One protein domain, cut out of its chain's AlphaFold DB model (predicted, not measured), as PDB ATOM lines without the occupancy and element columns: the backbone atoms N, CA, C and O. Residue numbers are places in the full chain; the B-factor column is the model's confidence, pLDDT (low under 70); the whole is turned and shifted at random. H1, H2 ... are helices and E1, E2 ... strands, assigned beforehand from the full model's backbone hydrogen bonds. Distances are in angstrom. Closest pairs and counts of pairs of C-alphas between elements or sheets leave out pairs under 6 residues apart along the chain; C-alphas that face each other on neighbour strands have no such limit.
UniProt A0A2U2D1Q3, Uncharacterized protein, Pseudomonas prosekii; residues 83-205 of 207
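AT A GLANCE: This is residues 83 to 205 of the 207 residues of an uncharacterized protein of Pseudomonas prosekii (UniProt A0A2U2D1Q3). A twisted wall of six antiparallel strands runs through the domain, with short helices on both of its faces: H1 packs on one face near the edge made by E1 and E6, and H2 packs on the opposite face, near E6 and E3. E3, the longest strand, bends sharply midway, H3 only grazes the sheet, and of the two long loops, the one of residues 155 to 170 reaches the end of the body away from H1. The printed part has 123 residues with three named helices and six named strands, in the order H1 E1 H2 E2 E3 E4 E5 H3 E6, and the sheet's order is E1 E6 E2 E3 E4 E5. The class is mixed, helices and strands, and the whole is compact, with a radius of gyration of the C-alphas of 13.6 A and spans of 40 by 29 by 27 A.

IN THESE COORDINATES: Start with the sheet's longest strand: find C-alpha 144 at (-16.343, 49.069, -36.097), where E3, residues 144 to 154, begins. It runs 23.6 A from first to last C-alpha and bends by 87 degrees at residue 149. Beside it look for E2, residues 123 to 129, 19.2 A long, and E4, residues 171 to 176, 15.8 A long. E5, residues 179 to 181, is one edge strand. E6, residues 197 to 204, is 21.4 A long and ends at C-alpha 204 at (4.715, 49.554, -35.326); E1, residues 96 to 99, is the other edge strand. The helices are H1, residues 83 to 92, 14.2 A long from C-alpha 83 at (-6.590, 59.712, -39.090), H2, residues 109 to 116, 10.5 A long, and H3, residues 190 to 194.

HOW THE PARTS SIT: Begin with the meander E2 E3 E4 E5, in which each strand is the antiparallel neighbour of the one before; E2 and E3, E3 and E4, and E4 and E5 are hairpins. Look for N 127 and O 146 of E2 and E3, 2.9 A apart, then N 149 and O 173 of E3 and E4, 2.8 A, and N 174 and O 181 of E4 and E5, 2.9 A, each within hydrogen-bond range. On the other side of E2 is E6, antiparallel to it at 158 degrees, with N 126 and O 201 within hydrogen-bond range at 2.9 A. E1 is antiparallel to E6 at 167 degrees, with N 97 and O 202 at 2.8 A, also within range. E1, H2 and E2 form a split strand-helix-strand unit, two strands running the same way with a helix between them along the chain and E6 between them in the sheet; its crossover is right-handed. H2 is on the sheet, and its closest C-alphas to E3 are those of Phe 116 and Gly 151, 6.1 A apart. On the opposite face, H1 lies over E6 at a height over the sheet of 9.4 A, along the strands at 18 degrees to E6 on the local plane. The closest C-alphas of H1 and E6 are those of Phe 89 and Phe 203, 7.4 A apart. H3 only grazes the sheet, with its residues 190 to 194. H2 and H3 are close but not clearly touching, with the C-alphas of Gln 109 and Leu 194 closest at 7.2 A, while H1 is apart from H2 and from H3. In H1, H2 and H3 every O i to N i+4 pair is within hydrogen-bond range.

THE WHOLE: Look at Lys 91 and Gly 166 for the two C-alphas farthest apart, 40.8 A. The printed part has no cut from residue 83 to 205. Its long links are E2 to E3, residues 130 to 143, and E3 to E4, residues 155 to 170; in the second, residues 157 to 158 pair antiparallel with residues 153 to 154 of E3. The mean pLDDT of the printed part is 94.2, and no printed residue is under 70.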
ATOM      1  N   GLY A  83      -7.599  58.716 -39.457       89.38
ATOM      2  CA  GLY A  83      -6.590  59.712 -39.090       89.38
ATOM      3  C   GLY A  83      -6.511  59.966 -37.583       89.38
ATOM      4  O   GLY A  83      -5.450  60.301 -37.068       89.38
ATOM      5  N   LYS A  84      -7.609  59.744 -36.852       88.50
ATOM      6  CA  LYS A  84      -7.626  59.901 -35.400       88.50
ATOM      7  C   LYS A  84      -7.017  58.706 -34.672       88.50
ATOM      8  O   LYS A  84      -6.276  58.897 -33.716       88.50
ATOM      9  N   ILE A  85      -7.265  57.489 -35.157       91.25
ATOM     10  CA  ILE A  85      -6.553  56.302 -34.665       91.25
ATOM     11  C   ILE A  85      -5.053  56.456 -34.927       91.25
ATOM     12  O   ILE A  85      -4.251  56.235 -34.023       91.25
ATOM     13  N   ALA A  86      -4.675  56.905 -36.126       93.94
ATOM     14  CA  ALA A  86      -3.285  57.189 -36.462       93.94
ATOM     15  C   ALA A  86      -2.633  58.200 -35.503       93.94
ATOM     16  O   ALA A  86      -1.529  57.952 -35.015       93.94
ATOM     17  N   ASP A  87      -3.327  59.297 -35.186       93.19
ATOM     18  CA  ASP A  87      -2.877  60.303 -34.215       93.19
ATOM     19  C   ASP A  87      -2.656  59.700 -32.818       93.19
ATOM     20  O   ASP A  87      -1.601  59.911 -32.224       93.19
ATOM     21  N   TRP A  88      -3.595  58.891 -32.311       92.88
ATOM     22  CA  TRP A  88      -3.452  58.229 -31.008       92.88
ATOM     23  C   TRP A  88      -2.228  57.319 -30.937       92.88
ATOM     24  O   TRP A  88      -1.422  57.451 -30.018       92.88
ATOM     25  N   PHE A  89      -2.067  56.423 -31.913       94.12
ATOM     26  CA  PHE A  89      -0.931  55.501 -31.946       94.12
ATOM     27  C   PHE A  89       0.397  56.250 -32.088       94.12
ATOM     28  O   PHE A  89       1.356  55.941 -31.380       94.12
ATOM     29  N   THR A  90       0.441  57.281 -32.936       95.94
ATOM     30  CA  THR A  90       1.645  58.103 -33.126       95.94
ATOM     31  C   THR A  90       2.025  58.832 -31.843       95.94
ATOM     32  O   THR A  90       3.179  58.797 -31.417       95.94
ATOM     33  N   LYS A  91       1.049  59.445 -31.167       95.31
ATOM     34  CA  LYS A  91       1.278  60.124 -29.890       95.31
ATOM     35  C   LYS A  91       1.706  59.160 -28.787       95.31
ATOM     36  O   LYS A  91       2.558  59.527 -27.982       95.31
ATOM     37  N   ALA A  92       1.181  57.934 -28.782       94.62
ATOM     38  CA  ALA A  92       1.611  56.875 -27.872       94.62
ATOM     39  C   ALA A  92       3.045  56.373 -28.146       94.62
ATOM     40  O   ALA A  92       3.612  55.693 -27.297       94.62
ATOM     41  N   GLY A  93       3.648  56.732 -29.288       95.38
ATOM     42  CA  GLY A  93       5.035  56.418 -29.644       95.38
ATOM     43  C   GLY A  93       5.198  55.395 -30.772       95.38
ATOM     44  O   GLY A  93       6.330  55.083 -31.135       95.38
ATOM     45  N   ALA A  94       4.103  54.879 -31.335       96.56
ATOM     46  CA  ALA A  94       4.148  54.028 -32.523       96.56
ATOM     47  C   ALA A  94       4.327  54.857 -33.810       96.56
ATOM     48  O   ALA A  94       4.309  56.085 -33.804       96.56
ATOM     49  N   SER A  95       4.491  54.181 -34.944       96.75
ATOM     50  CA  SER A  95       4.484  54.783 -36.282       96.75
ATOM     51  C   SER A  95       3.462  54.089 -37.171       96.75
ATOM     52  O   SER A  95       3.319  52.869 -37.104       96.75
ATOM     53  N   VAL A  96       2.779  54.848 -38.029       97.62
ATOM     54  CA  VAL A  96       1.938  54.278 -39.093       97.62
ATOM     55  C   VAL A  96       2.847  53.803 -40.220       97.62
ATOM     56  O   VAL A  96       3.552  54.609 -40.822       97.62
ATOM     57  N   VAL A  97       2.846  52.501 -40.498       97.62
ATOM     58  CA  VAL A  97       3.710  51.898 -41.531       97.62
ATOM     59  C   VAL A  97       2.962  51.629 -42.836       97.62
ATOM     60  O   VAL A  97       3.588  51.545 -43.889       97.62
ATOM     61  N   PHE A  98       1.634  51.518 -42.779       98.25
ATOM     62  CA  PHE A  98       0.777  51.307 -43.941       98.25
ATOM     63  C   PHE A  98      -0.659  51.766 -43.652       98.25
ATOM     64  O   PHE A  98      -1.147  51.637 -42.528       98.25
ATOM     65  N   GLU A  99      -1.347  52.272 -44.674       97.06
ATOM     66  CA  GLU A  99      -2.763  52.637 -44.628       97.06
ATOM     67  C   GLU A  99      -3.407  52.362 -45.988       97.06
ATOM     68  O   GLU A  99      -2.894  52.783 -47.024       97.06
ATOM     69  N   ASN A 100      -4.567  51.704 -45.993       97.25
ATOM     70  CA  ASN A 100      -5.355  51.514 -47.212       97.25
ATOM     71  C   ASN A 100      -6.865  51.674 -46.989       97.25
ATOM     72  O   ASN A 100      -7.669  51.037 -47.679       97.25
ATOM     73  N   VAL A 101      -7.269  52.512 -46.031       94.88
ATOM     74  CA  VAL A 101      -8.688  52.733 -45.733       94.88
ATOM     75  C   VAL A 101      -9.425  53.322 -46.941       94.88
ATOM     76  O   VAL A 101      -9.007  54.294 -47.563       94.88
ATOM     77  N   GLN A 102     -10.564  52.723 -47.262       90.12
ATOM     78  CA  GLN A 102     -11.424  53.053 -48.386       90.12
ATOM     79  C   GLN A 102     -12.636  53.845 -47.889       90.12
ATOM     80  O   GLN A 102     -13.453  53.331 -47.124       90.12
ATOM     81  N   TYR A 103     -12.813  55.094 -48.333       81.62
ATOM     82  CA  TYR A 103     -13.910  55.964 -47.870       81.62
ATOM     83  C   TYR A 103     -15.258  55.720 -48.563       81.62
ATOM     84  O   TYR A 103     -16.304  55.992 -47.974       81.62
ATOM     85  N   THR A 104     -15.266  55.110 -49.743       83.06
ATOM     86  CA  THR A 104     -16.494  54.888 -50.531       83.06
ATOM     87  C   THR A 104     -16.657  53.454 -51.033       83.06
ATOM     88  O   THR A 104     -17.734  53.094 -51.499       83.06
ATOM     89  N   SER A 105     -15.622  52.625 -50.914       89.69
ATOM     90  CA  SER A 105     -15.568  51.251 -51.423       89.69
ATOM     91  C   SER A 105     -15.097  50.274 -50.351       89.69
ATOM     92  O   SER A 105     -14.676  50.678 -49.273       89.69
ATOM     93  N   HIS A 106     -15.171  48.983 -50.657       93.94
ATOM     94  CA  HIS A 106     -14.563  47.917 -49.867       93.94
ATOM     95  C   HIS A 106     -13.164  47.574 -50.388       93.94
ATOM     96  O   HIS A 106     -12.819  47.948 -51.513       93.94
ATOM     97  N   LEU A 107     -12.385  46.821 -49.608       95.31
ATOM     98  CA  LEU A 107     -11.163  46.209 -50.124       95.31
ATOM     99  C   LEU A 107     -11.479  45.211 -51.239       95.31
ATOM    100  O   LEU A 107     -12.450  44.455 -51.180       95.31
ATOM    101  N   ASN A 108     -10.591  45.157 -52.225       96.12
ATOM    102  CA  ASN A 108     -10.462  43.992 -53.086       96.12
ATOM    103  C   ASN A 108      -9.461  42.981 -52.492       96.12
ATOM    104  O   ASN A 108      -8.727  43.269 -51.547       96.12
ATOM    105  N   GLN A 109      -9.421  41.782 -53.069       97.44
ATOM    106  CA  GLN A 109      -8.572  40.688 -52.595       97.44
ATOM    107  C   GLN A 109      -7.071  41.012 -52.637       97.44
ATOM    108  O   GLN A 109      -6.341  40.592 -51.750       97.44
ATOM    109  N   GLN A 110      -6.603  41.783 -53.621       97.44
ATOM    110  CA  GLN A 110      -5.196  42.181 -53.697       97.44
ATOM    111  C   GLN A 110      -4.828  43.143 -52.562       97.44
ATOM    112  O   GLN A 110      -3.808  42.951 -51.910       97.44
ATOM    113  N   GLN A 111      -5.684  44.128 -52.283       98.00
ATOM    114  CA  GLN A 111      -5.491  45.068 -51.176       98.00
ATOM    115  C   GLN A 111      -5.591  44.379 -49.808       98.00
ATOM    116  O   GLN A 111      -4.927  44.791 -48.860       98.00
ATOM    117  N   LEU A 112      -6.422  43.334 -49.698       97.94
ATOM    118  CA  LEU A 112      -6.471  42.486 -48.509       97.94
ATOM    119  C   LEU A 112      -5.129  41.782 -48.295       97.94
ATOM    120  O   LEU A 112      -4.560  41.876 -47.217       97.94
ATOM    121  N   VAL A 113      -4.614  41.105 -49.322       98.12
ATOM    122  CA  VAL A 113      -3.334  40.387 -49.237       98.12
ATOM    123  C   VAL A 113      -2.186  41.339 -48.896       98.12
ATOM    124  O   VAL A 113      -1.356  41.004 -48.063       98.12
ATOM    125  N   GLU A 114      -2.160  42.535 -49.488       98.25
ATOM    126  CA  GLU A 114      -1.165  43.567 -49.171       98.25
ATOM    127  C   GLU A 114      -1.225  43.980 -47.695       98.25
ATOM    128  O   GLU A 114      -0.218  43.908 -46.998       98.25
ATOM    129  N   LEU A 115      -2.415  44.327 -47.194       98.31
ATOM    130  CA  LEU A 115      -2.605  44.727 -45.799       98.31
ATOM    131  C   LEU A 115      -2.187  43.626 -44.817       98.31
ATOM    132  O   LEU A 115      -1.530  43.898 -43.815       98.31
ATOM    133  N   PHE A 116      -2.570  42.381 -45.096       97.56
ATOM    134  CA  PHE A 116      -2.317  41.251 -44.204       97.56
ATOM    135  C   PHE A 116      -0.885  40.716 -44.316       97.56
ATOM    136  O   PHE A 116      -0.419  40.058 -43.390       97.56
ATOM    137  N   GLY A 117      -0.149  41.078 -45.373       97.12
ATOM    138  CA  GLY A 117       1.294  40.851 -45.476       97.12
ATOM    139  C   GLY A 117       2.116  41.580 -44.405       97.12
ATOM    140  O   GLY A 117       3.289  41.265 -44.226       97.12
ATOM    141  N   HIS A 118       1.504  42.515 -43.673       97.56
ATOM    142  CA  HIS A 118       2.098  43.190 -42.522       97.56
ATOM    143  C   HIS A 118       1.804  42.517 -41.170       97.56
ATOM    144  O   HIS A 118       2.218  43.043 -40.138       97.56
ATOM    145  N   ILE A 119       1.069  41.400 -41.126       95.44
ATOM    146  CA  ILE A 119       0.877  40.664 -39.871       95.44
ATOM    147  C   ILE A 119       2.193  39.984 -39.504       95.44
ATOM    148  O   ILE A 119       2.569  38.960 -40.071       95.44
ATOM    149  N   ASP A 120       2.882  40.551 -38.522       94.12
ATOM    150  CA  ASP A 120       4.105  39.998 -37.962       94.12
ATOM    151  C   ASP A 120       4.286  40.439 -36.494       94.12
ATOM    152  O   ASP A 120       3.560  41.303 -35.999       94.12
ATOM    153  N   PRO A 121       5.256  39.871 -35.753       92.25
ATOM    154  CA  PRO A 121       5.450  40.200 -34.341       92.25
ATOM    155  C   PRO A 121       5.883  41.644 -34.028       92.25
ATOM    156  O   PRO A 121       6.014  41.963 -32.846       92.25
ATOM    157  N   GLN A 122       6.182  42.485 -35.016       93.50
ATOM    158  CA  GLN A 122       6.604  43.884 -34.869       93.50
ATOM    159  C   GLN A 122       5.500  44.885 -35.228       93.50
ATOM    160  O   GLN A 122       5.664  46.079 -34.951       93.50
ATOM    161  N   HIS A 123       4.385  44.417 -35.791       96.25
ATOM    162  CA  HIS A 123       3.310  45.271 -36.272       96.25
ATOM    163  C   HIS A 123       1.933  44.861 -35.742       96.25
ATOM    164  O   HIS A 123       1.661  43.692 -35.481       96.25
ATOM    165  N   HIS A 124       1.039  45.843 -35.630       96.06
ATOM    166  CA  HIS A 124      -0.390  45.631 -35.394       96.06
ATOM    167  C   HIS A 124      -1.176  46.006 -36.635       96.06
ATOM    168  O   HIS A 124      -0.995  47.101 -37.161       96.06
ATOM    169  N   VAL A 125      -2.088  45.134 -37.058       97.62
ATOM    170  CA  VAL A 125      -2.976  45.381 -38.199       97.62
ATOM    171  C   VAL A 125      -4.389  45.626 -37.686       97.62
ATOM    172  O   VAL A 125      -5.040  44.707 -37.188       97.62
ATOM    173  N   ALA A 126      -4.877  46.858 -37.821       97.25
ATOM    174  CA  ALA A 126      -6.229  47.247 -37.435       97.25
ATOM    175  C   ALA A 126      -7.085  47.540 -38.670       97.25
ATOM    176  O   ALA A 126      -6.655  48.270 -39.559       97.25
ATOM    177  N   THR A 127      -8.309  47.018 -38.731       97.38
ATOM    178  CA  THR A 127      -9.211  47.218 -39.882       97.38
ATOM    179  C   THR A 127     -10.516  47.875 -39.493       97.38
ATOM    180  O   THR A 127     -11.117  47.502 -38.484       97.38
ATOM    181  N   LEU A 128     -10.994  48.767 -40.360       95.12
ATOM    182  CA  LEU A 128     -12.350  49.294 -40.327       95.12
ATOM    183  C   LEU A 128     -13.285  48.324 -41.049       95.12
ATOM    184  O   LEU A 128     -13.062  47.971 -42.212       95.12
ATOM    185  N   ILE A 129     -14.348  47.915 -40.364       94.62
ATOM    186  CA  ILE A 129     -15.289  46.908 -40.843       94.62
ATOM    187  C   ILE A 129     -16.744  47.360 -40.695       94.62
ATOM    188  O   ILE A 129     -17.053  48.291 -39.945       94.62
ATOM    189  N   GLY A 130     -17.639  46.662 -41.391       93.19
ATOM    190  CA  GLY A 130     -19.025  46.513 -40.960       93.19
ATOM    191  C   GLY A 130     -19.161  45.330 -40.005       93.19
ATOM    192  O   GLY A 130     -18.755  44.217 -40.340       93.19
ATOM    193  N   ALA A 131     -19.709  45.566 -38.814       90.69
ATOM    194  CA  ALA A 131     -19.729  44.602 -37.716       90.69
ATOM    195  C   ALA A 131     -20.507  43.316 -38.032       90.69
ATOM    196  O   ALA A 131     -20.214  42.299 -37.418       90.69
ATOM    197  N   GLY A 132     -21.385  43.299 -39.041       92.00
ATOM    198  CA  GLY A 132     -21.997  42.075 -39.582       92.00
ATOM    199  C   GLY A 132     -20.995  41.030 -40.103       92.00
ATOM    200  O   GLY A 132     -21.375  39.895 -40.375       92.00
ATOM    201  N   MET A 133     -19.709  41.383 -40.213       95.12
ATOM    202  CA  MET A 133     -18.609  40.440 -40.430       95.12
ATOM    203  C   MET A 133     -18.353  39.512 -39.230       95.12
ATOM    204  O   MET A 133     -17.787  38.434 -39.398       95.12
ATOM    205  N   LEU A 134     -18.711  39.943 -38.021       95.00
ATOM    206  CA  LEU A 134     -18.418  39.254 -36.768       95.00
ATOM    207  C   LEU A 134     -19.578  38.351 -36.341       95.00
ATOM    208  O   LEU A 134     -20.741  38.610 -36.651       95.00
ATOM    209  N   GLU A 135     -19.270  37.302 -35.582       90.88
ATOM    210  CA  GLU A 135     -20.296  36.508 -34.914       90.88
ATOM    211  C   GLU A 135     -21.077  37.407 -33.938       90.88
ATOM    212  O   GLU A 135     -20.492  38.110 -33.116       90.88
ATOM    213  N   ASN A 136     -22.410  37.403 -34.052       85.31
ATOM    214  CA  ASN A 136     -23.337  38.273 -33.308       85.31
ATOM    215  C   ASN A 136     -23.221  39.783 -33.602       85.31
ATOM    216  O   ASN A 136     -23.842  40.583 -32.905       85.31
ATOM    217  N   GLY A 137     -22.454  40.187 -34.618       82.94
ATOM    218  CA  GLY A 137     -22.410  41.576 -35.059       82.94
ATOM    219  C   GLY A 137     -23.531  41.919 -36.042       82.94
ATOM    220  O   GLY A 137     -24.043  41.061 -36.761       82.94
ATOM    221  N   GLU A 138     -23.903  43.199 -36.097       80.12
ATOM    222  CA  GLU A 138     -24.950  43.705 -36.989       80.12
ATOM    223  C   GLU A 138     -24.456  44.878 -37.850       80.12
ATOM    224  O   GLU A 138     -23.581  45.657 -37.465       80.12
ATOM    225  N   GLY A 139     -25.061  45.023 -39.030       80.38
ATOM    226  CA  GLY A 139     -24.797  46.125 -39.954       80.38
ATOM    227  C   GLY A 139     -23.687  45.841 -40.970       80.38
ATOM    228  O   GLY A 139     -22.664  45.228 -40.675       80.38
ATOM    229  N   SER A 140     -23.904  46.311 -42.197       76.00
ATOM    230  CA  SER A 140     -22.958  46.178 -43.311       76.00
ATOM    231  C   SER A 140     -22.156  47.451 -43.582       76.00
ATOM    232  O   SER A 140     -21.182  47.399 -44.327       76.00
ATOM    233  N   SER A 141     -22.548  48.585 -42.995       82.81
ATOM    234  CA  SER A 141     -21.830  49.856 -43.103       82.81
ATOM    235  C   SER A 141     -20.620  49.893 -42.174       82.81
ATOM    236  O   SER A 141     -20.595  49.213 -41.152       82.81
ATOM    237  N   LYS A 142     -19.637  50.741 -42.498       83.44
ATOM    238  CA  LYS A 142     -18.506  51.068 -41.615       83.44
ATOM    239  C   LYS A 142     -19.030  51.446 -40.247       83.44
ATOM    240  O   LYS A 142     -19.716  52.458 -40.138       83.44
ATOM    241  N   ASN A 143     -18.713  50.654 -39.237       83.75
ATOM    242  CA  ASN A 143     -19.161  50.935 -37.880       83.75
ATOM    243  C   ASN A 143     -18.211  50.453 -36.788       83.75
ATOM    244  O   ASN A 143     -18.447  50.781 -35.628       83.75
ATOM    245  N   HIS A 144     -17.144  49.721 -37.126       90.06
ATOM    246  CA  HIS A 144     -16.343  49.069 -36.097       90.06
ATOM    247  C   HIS A 144     -14.872  48.895 -36.477       90.06
ATOM    248  O   HIS A 144     -14.552  48.638 -37.636       90.06
ATOM    249  N   TRP A 145     -13.984  49.010 -35.490       92.56
ATOM    250  CA  TRP A 145     -12.554  48.733 -35.635       92.56
ATOM    251  C   TRP A 145     -12.188  47.451 -34.895       92.56
ATOM    252  O   TRP A 145     -12.609  47.243 -33.759       92.56
ATOM    253  N   ILE A 146     -11.369  46.620 -35.531       95.25
ATOM    254  CA  ILE A 146     -10.832  45.380 -34.954       95.25
ATOM    255  C   ILE A 146      -9.328  45.290 -35.204       95.25
ATOM    256  O   ILE A 146      -8.824  45.956 -36.107       95.25
ATOM    257  N   THR A 147      -8.626  44.449 -34.445       95.88
ATOM    258  CA  THR A 147      -7.192  44.161 -34.656       95.88
ATOM    259  C   THR A 147      -6.997  42.686 -34.984       95.88
ATOM    260  O   THR A 147      -7.688  41.845 -34.418       95.88
ATOM    261  N   TRP A 148      -6.074  42.355 -35.882       97.38
ATOM    262  CA  TRP A 148      -5.798  40.981 -36.306       97.38
ATOM    263  C   TRP A 148      -4.489  40.467 -35.704       97.38
ATOM    264  O   TRP A 148      -3.465  41.138 -35.788       97.38
ATOM    265  N   GLU A 149      -4.523  39.260 -35.140       94.75
ATOM    266  CA  GLU A 149      -3.329  38.481 -34.776       94.75
ATOM    267  C   GLU A 149      -2.975  37.462 -35.869       94.75
ATOM    268  O   GLU A 149      -1.810  37.133 -36.067       94.75
ATOM    269  N   GLN A 150      -3.981  36.984 -36.606       96.25
ATOM    270  CA  GLN A 150      -3.823  36.111 -37.762       96.25
ATOM    271  C   GLN A 150      -4.876  36.456 -38.813       96.25
ATOM    272  O   GLN A 150      -6.064  36.586 -38.501       96.25
ATOM    273  N   GLY A 151      -4.440  36.540 -40.070       96.62
ATOM    274  CA  GLY A 151      -5.313  36.800 -41.205       96.62
ATOM    275  C   GLY A 151      -6.381  35.743 -41.476       96.62
ATOM    276  O   GLY A 151      -6.318  34.639 -40.933       96.62
ATOM    277  N   PRO A 152      -7.372  36.061 -42.330       97.00
ATOM    278  CA  PRO A 152      -8.330  35.075 -42.792       97.00
ATOM    279  C   PRO A 152      -7.615  33.978 -43.591       97.00
ATOM    280  O   PRO A 152      -6.783  34.248 -44.458       97.00
ATOM    281  N   ALA A 153      -7.986  32.735 -43.316       97.81
ATOM    282  CA  ALA A 153      -7.483  31.543 -43.975       97.81
ATOM    283  C   ALA A 153      -8.644  30.629 -44.384       97.81
ATOM    284  O   ALA A 153      -9.685  30.581 -43.721       97.81
ATOM    285  N   THR A 154      -8.455  29.903 -45.477       97.69
ATOM    286  CA  THR A 154      -9.340  28.839 -45.956       97.69
ATOM    287  C   THR A 154      -8.781  27.474 -45.546       97.69
ATOM    288  O   THR A 154      -7.743  27.383 -44.885       97.69
ATOM    289  N   ALA A 155      -9.448  26.390 -45.949       95.50
ATOM    290  CA  ALA A 155      -8.941  25.036 -45.723       95.50
ATOM    291  C   ALA A 155      -7.596  24.783 -46.435       95.50
ATOM    292  O   ALA A 155      -6.817  23.933 -46.012       95.50
ATOM    293  N   GLU A 156      -7.323  25.527 -47.509       94.81
ATOM    294  CA  GLU A 156      -6.104  25.452 -48.315       94.81
ATOM    295  C   GLU A 156      -4.959  26.330 -47.781       94.81
ATOM    296  O   GLU A 156      -3.843  26.241 -48.293       94.81
ATOM    297  N   GLY A 157      -5.208  27.157 -46.759       96.19
ATOM    298  CA  GLY A 157      -4.215  28.039 -46.143       96.19
ATOM    299  C   GLY A 157      -4.605  29.515 -46.175       96.19
ATOM    300  O   GLY A 157      -5.778  29.870 -46.277       96.19
ATOM    301  N   GLU A 158      -3.613  30.392 -46.039       96.69
ATOM    302  CA  GLU A 158      -3.820  31.843 -46.045       96.69
ATOM    303  C   GLU A 158      -4.445  32.327 -47.359       96.69
ATOM    304  O   GLU A 158      -4.214  31.769 -48.437       96.69
ATOM    305  N   VAL A 159      -5.246  33.392 -47.281       97.75
ATOM    306  CA  VAL A 159      -5.803  34.018 -48.481       97.75
ATOM    307  C   VAL A 159      -4.669  34.588 -49.337       97.75
ATOM    308  O   VAL A 159      -3.866  35.398 -48.890       97.75
ATOM    309  N   THR A 160      -4.646  34.194 -50.606       97.25
ATOM    310  CA  THR A 160      -3.705  34.666 -51.630       97.25
ATOM    311  C   THR A 160      -4.468  35.392 -52.735       97.25
ATOM    312  O   THR A 160      -5.694  35.279 -52.794       97.25
ATOM    313  N   PRO A 161      -3.805  36.077 -53.685       96.75
ATOM    314  CA  PRO A 161      -4.489  36.695 -54.828       96.75
ATOM    315  C   PRO A 161      -5.254  35.705 -55.724       96.75
ATOM    316  O   PRO A 161      -6.093  36.124 -56.516       96.75
ATOM    317  N   THR A 162      -4.980  34.402 -55.608       96.56
ATOM    318  CA  THR A 162      -5.614  33.335 -56.399       96.56
ATOM    319  C   THR A 162      -6.694  32.557 -55.648       96.56
ATOM    320  O   THR A 162      -7.340  31.695 -56.240       96.56
ATOM    321  N   THR A 163      -6.908  32.830 -54.357       98.00
ATOM    322  CA  THR A 163      -7.971  32.184 -53.575       98.00
ATOM    323  C   THR A 163      -9.335  32.455 -54.212       98.00
ATOM    324  O   THR A 163      -9.645  33.587 -54.584       98.00
ATOM    325  N   ALA A 164     -10.159  31.417 -54.361       97.81
ATOM    326  CA  ALA A 164     -11.460  31.551 -55.006       97.81
ATOM    327  C   ALA A 164     -12.396  32.462 -54.181       97.81
ATOM    328  O   ALA A 164     -12.480  32.290 -52.964       97.81
ATOM    329  N   PRO A 165     -13.185  33.361 -54.804       97.31
ATOM    330  CA  PRO A 165     -14.095  34.245 -54.068       97.31
ATOM    331  C   PRO A 165     -15.115  33.501 -53.191       97.31
ATOM    332  O   PRO A 165     -15.511  33.999 -52.142       97.31
ATOM    333  N   GLY A 166     -15.533  32.304 -53.611       97.81
ATOM    334  CA  GLY A 166     -16.458  31.449 -52.863       97.81
ATOM    335  C   GLY A 166     -15.800  30.563 -51.801       97.81
ATOM    336  O   GLY A 166     -16.511  29.803 -51.151       97.81
ATOM    337  N   ALA A 167     -14.475  30.617 -51.630       98.19
ATOM    338  CA  ALA A 167     -13.786  29.813 -50.629       98.19
ATOM    339  C   ALA A 167     -14.229  30.223 -49.220       98.19
ATOM    340  O   ALA A 167     -14.305  31.417 -48.911       98.19
ATOM    341  N   ALA A 168     -14.538  29.231 -48.387       98.19
ATOM    342  CA  ALA A 168     -14.945  29.449 -47.009       98.19
ATOM    343  C   ALA A 168     -13.745  29.889 -46.164       98.19
ATOM    344  O   ALA A 168     -12.673  29.290 -46.245       98.19
ATOM    345  N   ILE A 169     -13.943  30.911 -45.336       98.12
ATOM    346  CA  ILE A 169     -12.985  31.316 -44.315       98.12
ATOM    347  C   ILE A 169     -13.184  30.394 -43.116       98.12
ATOM    348  O   ILE A 169     -14.241  30.389 -42.490       98.12
ATOM    349  N   THR A 170     -12.171  29.588 -42.828       96.81
ATOM    350  CA  THR A 170     -12.189  28.563 -41.776       96.81
ATOM    351  C   THR A 170     -11.216  28.867 -40.643       96.81
ATOM    352  O   THR A 170     -11.249  28.185 -39.622       96.81
ATOM    353  N   GLY A 171     -10.342  29.861 -40.810       96.88
ATOM    354  CA  GLY A 171      -9.379  30.275 -39.798       96.88
ATOM    355  C   GLY A 171      -9.186  31.785 -39.774       96.88
ATOM    356  O   GLY A 171      -9.243  32.442 -40.811       96.88
ATOM    357  N   SER A 172      -8.993  32.323 -38.574       97.19
ATOM    358  CA  SER A 172      -8.509  33.679 -38.305       97.19
ATOM    359  C   SER A 172      -8.267  33.838 -36.807       97.19
ATOM    360  O   SER A 172      -8.834  33.090 -36.009       97.19
ATOM    361  N   GLN A 173      -7.543  34.883 -36.418       97.00
ATOM    362  CA  GLN A 173      -7.444  35.305 -35.024       97.00
ATOM    363  C   GLN A 173      -7.517  36.826 -34.968       97.00
ATOM    364  O   GLN A 173      -6.676  37.516 -35.538       97.00
ATOM    365  N   LEU A 174      -8.559  37.355 -34.331       96.06
ATOM    366  CA  LEU A 174      -8.791  38.792 -34.219       96.06
ATOM    367  C   LEU A 174      -9.248  39.165 -32.812       96.06
ATOM    368  O   LEU A 174      -9.879  38.358 -32.129       96.06
ATOM    369  N   PHE A 175      -8.934  40.393 -32.407       92.81
ATOM    370  CA  PHE A 175      -9.376  41.013 -31.169       92.81
ATOM    371  C   PHE A 175     -10.526  41.989 -31.420       92.81
ATOM    372  O   PHE A 175     -10.410  42.917 -32.230       92.81
ATOM    373  N   THR A 176     -11.622  41.800 -30.688       89.25
ATOM    374  CA  THR A 176     -12.766  42.718 -30.627       89.25
ATOM    375  C   THR A 176     -13.545  42.487 -29.335       89.25
ATOM    376  O   THR A 176     -13.596  41.365 -28.841       89.25
ATOM    377  N   TRP A 177     -14.150  43.540 -28.779       82.69
ATOM    378  CA  TRP A 177     -15.007  43.462 -27.583       82.69
ATOM    379  C   TRP A 177     -14.399  42.671 -26.405       82.69
ATOM    380  O   TRP A 177     -15.092  41.920 -25.726       82.69
ATOM    381  N   GLY A 178     -13.091  42.823 -26.175       80.50
ATOM    382  CA  GLY A 178     -12.389  42.163 -25.066       80.50
ATOM    383  C   GLY A 178     -12.073  40.679 -25.294       80.50
ATOM    384  O   GLY A 178     -11.597  40.011 -24.380       80.50
ATOM    385  N   GLN A 179     -12.310  40.146 -26.494       85.19
ATOM    386  CA  GLN A 179     -12.089  38.739 -26.829       85.19
ATOM    387  C   GLN A 179     -11.105  38.588 -27.986       85.19
ATOM    388  O   GLN A 179     -11.084  39.410 -28.898       85.19
ATOM    389  N   VAL A 180     -10.320  37.506 -27.954       91.50
ATOM    390  CA  VAL A 180      -9.426  37.080 -29.039       91.50
ATOM    391  C   VAL A 180      -9.886  35.720 -29.553       91.50
ATOM    392  O   VAL A 180     -10.106  34.804 -28.763       91.50
ATOM    393  N   GLY A 181      -9.986  35.566 -30.872       95.19
ATOM    394  CA  GLY A 181     -10.214  34.262 -31.489       95.19
ATOM    395  C   GLY A 181     -10.701  34.340 -32.929       95.19
ATOM    396  O   GLY A 181     -10.616  35.381 -33.587       95.19
ATOM    397  N   HIS A 182     -11.252  33.229 -33.416       96.25
ATOM    398  CA  HIS A 182     -12.010  33.204 -34.661       96.25
ATOM    399  C   HIS A 182     -13.433  33.711 -34.398       96.25
ATOM    400  O   HIS A 182     -14.331  32.936 -34.087       96.25
ATOM    401  N   LEU A 183     -13.604  35.030 -34.477       95.94
ATOM    402  CA  LEU A 183     -14.846  35.732 -34.122       95.94
ATOM    403  C   LEU A 183     -15.642  36.179 -35.358       95.94
ATOM    404  O   LEU A 183     -16.447  37.106 -35.290       95.94
ATOM    405  N   LEU A 184     -15.378  35.563 -36.510       96.31
ATOM    406  CA  LEU A 184     -16.062  35.847 -37.768       96.31
ATOM    407  C   LEU A 184     -17.419  35.136 -37.824       96.31
ATOM    408  O   LEU A 184     -17.594  34.051 -37.270       96.31
ATOM    409  N   ALA A 185     -18.382  35.725 -38.534       95.31
ATOM    410  CA  ALA A 185     -19.675  35.095 -38.760       95.31
ATOM    411  C   ALA A 185     -19.528  33.734 -39.472       95.31
ATOM    412  O   ALA A 185     -18.701  33.546 -40.371       95.31
ATOM    413  N   LYS A 186     -20.373  32.772 -39.089       92.50
ATOM    414  CA  LYS A 186     -20.337  31.407 -39.634       92.50
ATOM    415  C   LYS A 186     -20.572  31.401 -41.142       92.50
ATOM    416  O   LYS A 186     -21.410  32.140 -41.654       92.50
ATOM    417  N   ASN A 187     -19.895  30.485 -41.834       91.50
ATOM    418  CA  ASN A 187     -20.012  30.272 -43.282       91.50
ATOM    419  C   ASN A 187     -19.643  31.500 -44.137       91.50
ATOM    420  O   ASN A 187     -20.104  31.620 -45.274       91.50
ATOM    421  N   LEU A 188     -18.813  32.412 -43.619       95.56
ATOM    422  CA  LEU A 188     -18.258  33.495 -44.422       95.56
ATOM    423  C   LEU A 188     -17.382  32.931 -45.542       95.56
ATOM    424  O   LEU A 188     -16.465  32.148 -45.318       95.56
ATOM    425  N   THR A 189     -17.650  33.380 -46.761       97.88
ATOM    426  CA  THR A 189     -16.748  33.234 -47.908       97.88
ATOM    427  C   THR A 189     -15.818  34.441 -48.014       97.88
ATOM    428  O   THR A 189     -16.133  35.515 -47.486       97.88
ATOM    429  N   LEU A 190     -14.720  34.314 -48.759       98.12
ATOM    430  CA  LEU A 190     -13.833  35.441 -49.067       98.12
ATOM    431  C   LEU A 190     -14.597  36.630 -49.678       98.12
ATOM    432  O   LEU A 190     -14.407  37.773 -49.266       98.12
ATOM    433  N   GLN A 191     -15.523  36.382 -50.606       97.25
ATOM    434  CA  GLN A 191     -16.323  37.439 -51.224       97.25
ATOM    435  C   GLN A 191     -17.209  38.170 -50.207       97.25
ATOM    436  O   GLN A 191     -17.332  39.392 -50.263       97.25
ATOM    437  N   SER A 192     -17.849  37.445 -49.287       95.69
ATOM    438  CA  SER A 192     -18.667  38.065 -48.235       95.69
ATOM    439  C   SER A 192     -17.829  38.785 -47.182       95.69
ATOM    440  O   SER A 192     -18.267  39.820 -46.686       95.69
ATOM    441  N   LEU A 193     -16.625  38.291 -46.880       96.81
ATOM    442  CA  LEU A 193     -15.683  38.963 -45.987       96.81
ATOM    443  C   LEU A 193     -15.286  40.330 -46.565       96.81
ATOM    444  O   LEU A 193     -15.417  41.353 -45.896       96.81
ATOM    445  N   LEU A 194     -14.888  40.364 -47.842       96.81
ATOM    446  CA  LEU A 194     -14.499  41.600 -48.525       96.81
ATOM    447  C   LEU A 194     -15.632  42.638 -48.539       96.81
ATOM    448  O   LEU A 194     -15.363  43.814 -48.353       96.81
ATOM    449  N   LYS A 195     -16.902  42.220 -48.640       95.44
ATOM    450  CA  LYS A 195     -18.076  43.119 -48.549       95.44
ATOM    451  C   LYS A 195     -18.262  43.807 -47.193       95.44
ATOM    452  O   LYS A 195     -19.156  44.634 -47.071       95.44
ATOM    453  N   HIS A 196     -17.462  43.477 -46.184       95.50
ATOM    454  CA  HIS A 196     -17.492  44.147 -44.888       95.50
ATOM    455  C   HIS A 196     -16.183  44.862 -44.559       95.50
ATOM    456  O   HIS A 196     -16.154  45.628 -43.603       95.50
ATOM    457  N   LEU A 197     -15.113  44.653 -45.330       95.62
ATOM    458  CA  LEU A 197     -13.797  45.230 -45.060       95.62
ATOM    459  C   LEU A 197     -13.602  46.533 -45.825       95.62
ATOM    460  O   LEU A 197     -13.719  46.576 -47.048       95.62
ATOM    461  N   TYR A 198     -13.241  47.587 -45.101       95.44
ATOM    462  CA  TYR A 198     -13.030  48.927 -45.644       95.44
ATOM    463  C   TYR A 198     -11.571  49.371 -45.587       95.44
ATOM    464  O   TYR A 198     -11.287  50.551 -45.746       95.44
ATOM    465  N   GLY A 199     -10.641  48.446 -45.373       96.62
ATOM    466  CA  GLY A 199      -9.218  48.742 -45.242       96.62
ATOM    467  C   GLY A 199      -8.785  48.894 -43.798       96.62
ATOM    468  O   GLY A 199      -9.556  48.654 -42.866       96.62
ATOM    469  N   GLY A 200      -7.523  49.250 -43.622       97.31
ATOM    470  CA  GLY A 200      -6.914  49.290 -42.310       97.31
ATOM    471  C   GLY A 200      -5.683  50.167 -42.221       97.31
ATOM    472  O   GLY A 200      -5.262  50.801 -43.190       97.31
ATOM    473  N   LEU A 201      -5.149  50.178 -41.011       98.19
ATOM    474  CA  LEU A 201      -3.931  50.843 -40.596       98.19
ATOM    475  C   LEU A 201      -2.997  49.777 -40.031       98.19
ATOM    476  O   LEU A 201      -3.437  48.869 -39.320       98.19
ATOM    477  N   VAL A 202      -1.714  49.914 -40.330       98.38
ATOM    478  CA  VAL A 202      -0.663  49.101 -39.730       98.38
ATOM    479  C   VAL A 202       0.211  50.006 -38.887       98.38
ATOM    480  O   VAL A 202       0.677  51.047 -39.359       98.38
ATOM    481  N   PHE A 203       0.451  49.596 -37.649       97.81
ATOM    482  CA  PHE A 203       1.277  50.326 -36.697       97.81
ATOM    483  C   PHE A 203       2.498  49.508 -36.317       97.81
ATOM    484  O   PHE A 203       2.394  48.296 -36.159       97.81
ATOM    485  N   SER A 204       3.636  50.162 -36.103       97.06
ATOM    486  CA  SER A 204       4.715  49.554 -35.326       97.06
ATOM    487  C   SER A 204       4.264  49.318 -33.883       97.06
ATOM    488  O   SER A 204       3.329  49.960 -33.396       97.06
ATOM    489  N   LYS A 205       4.981  48.461 -33.159       93.75
ATOM    490  CA  LYS A 205       4.834  48.403 -31.703       93.75
ATOM    491  C   LYS A 205       5.153  49.738 -31.039       93.75
ATOM    492  O   LYS A 205       5.986  50.506 -31.529       93.75
TER     493      LYS A 205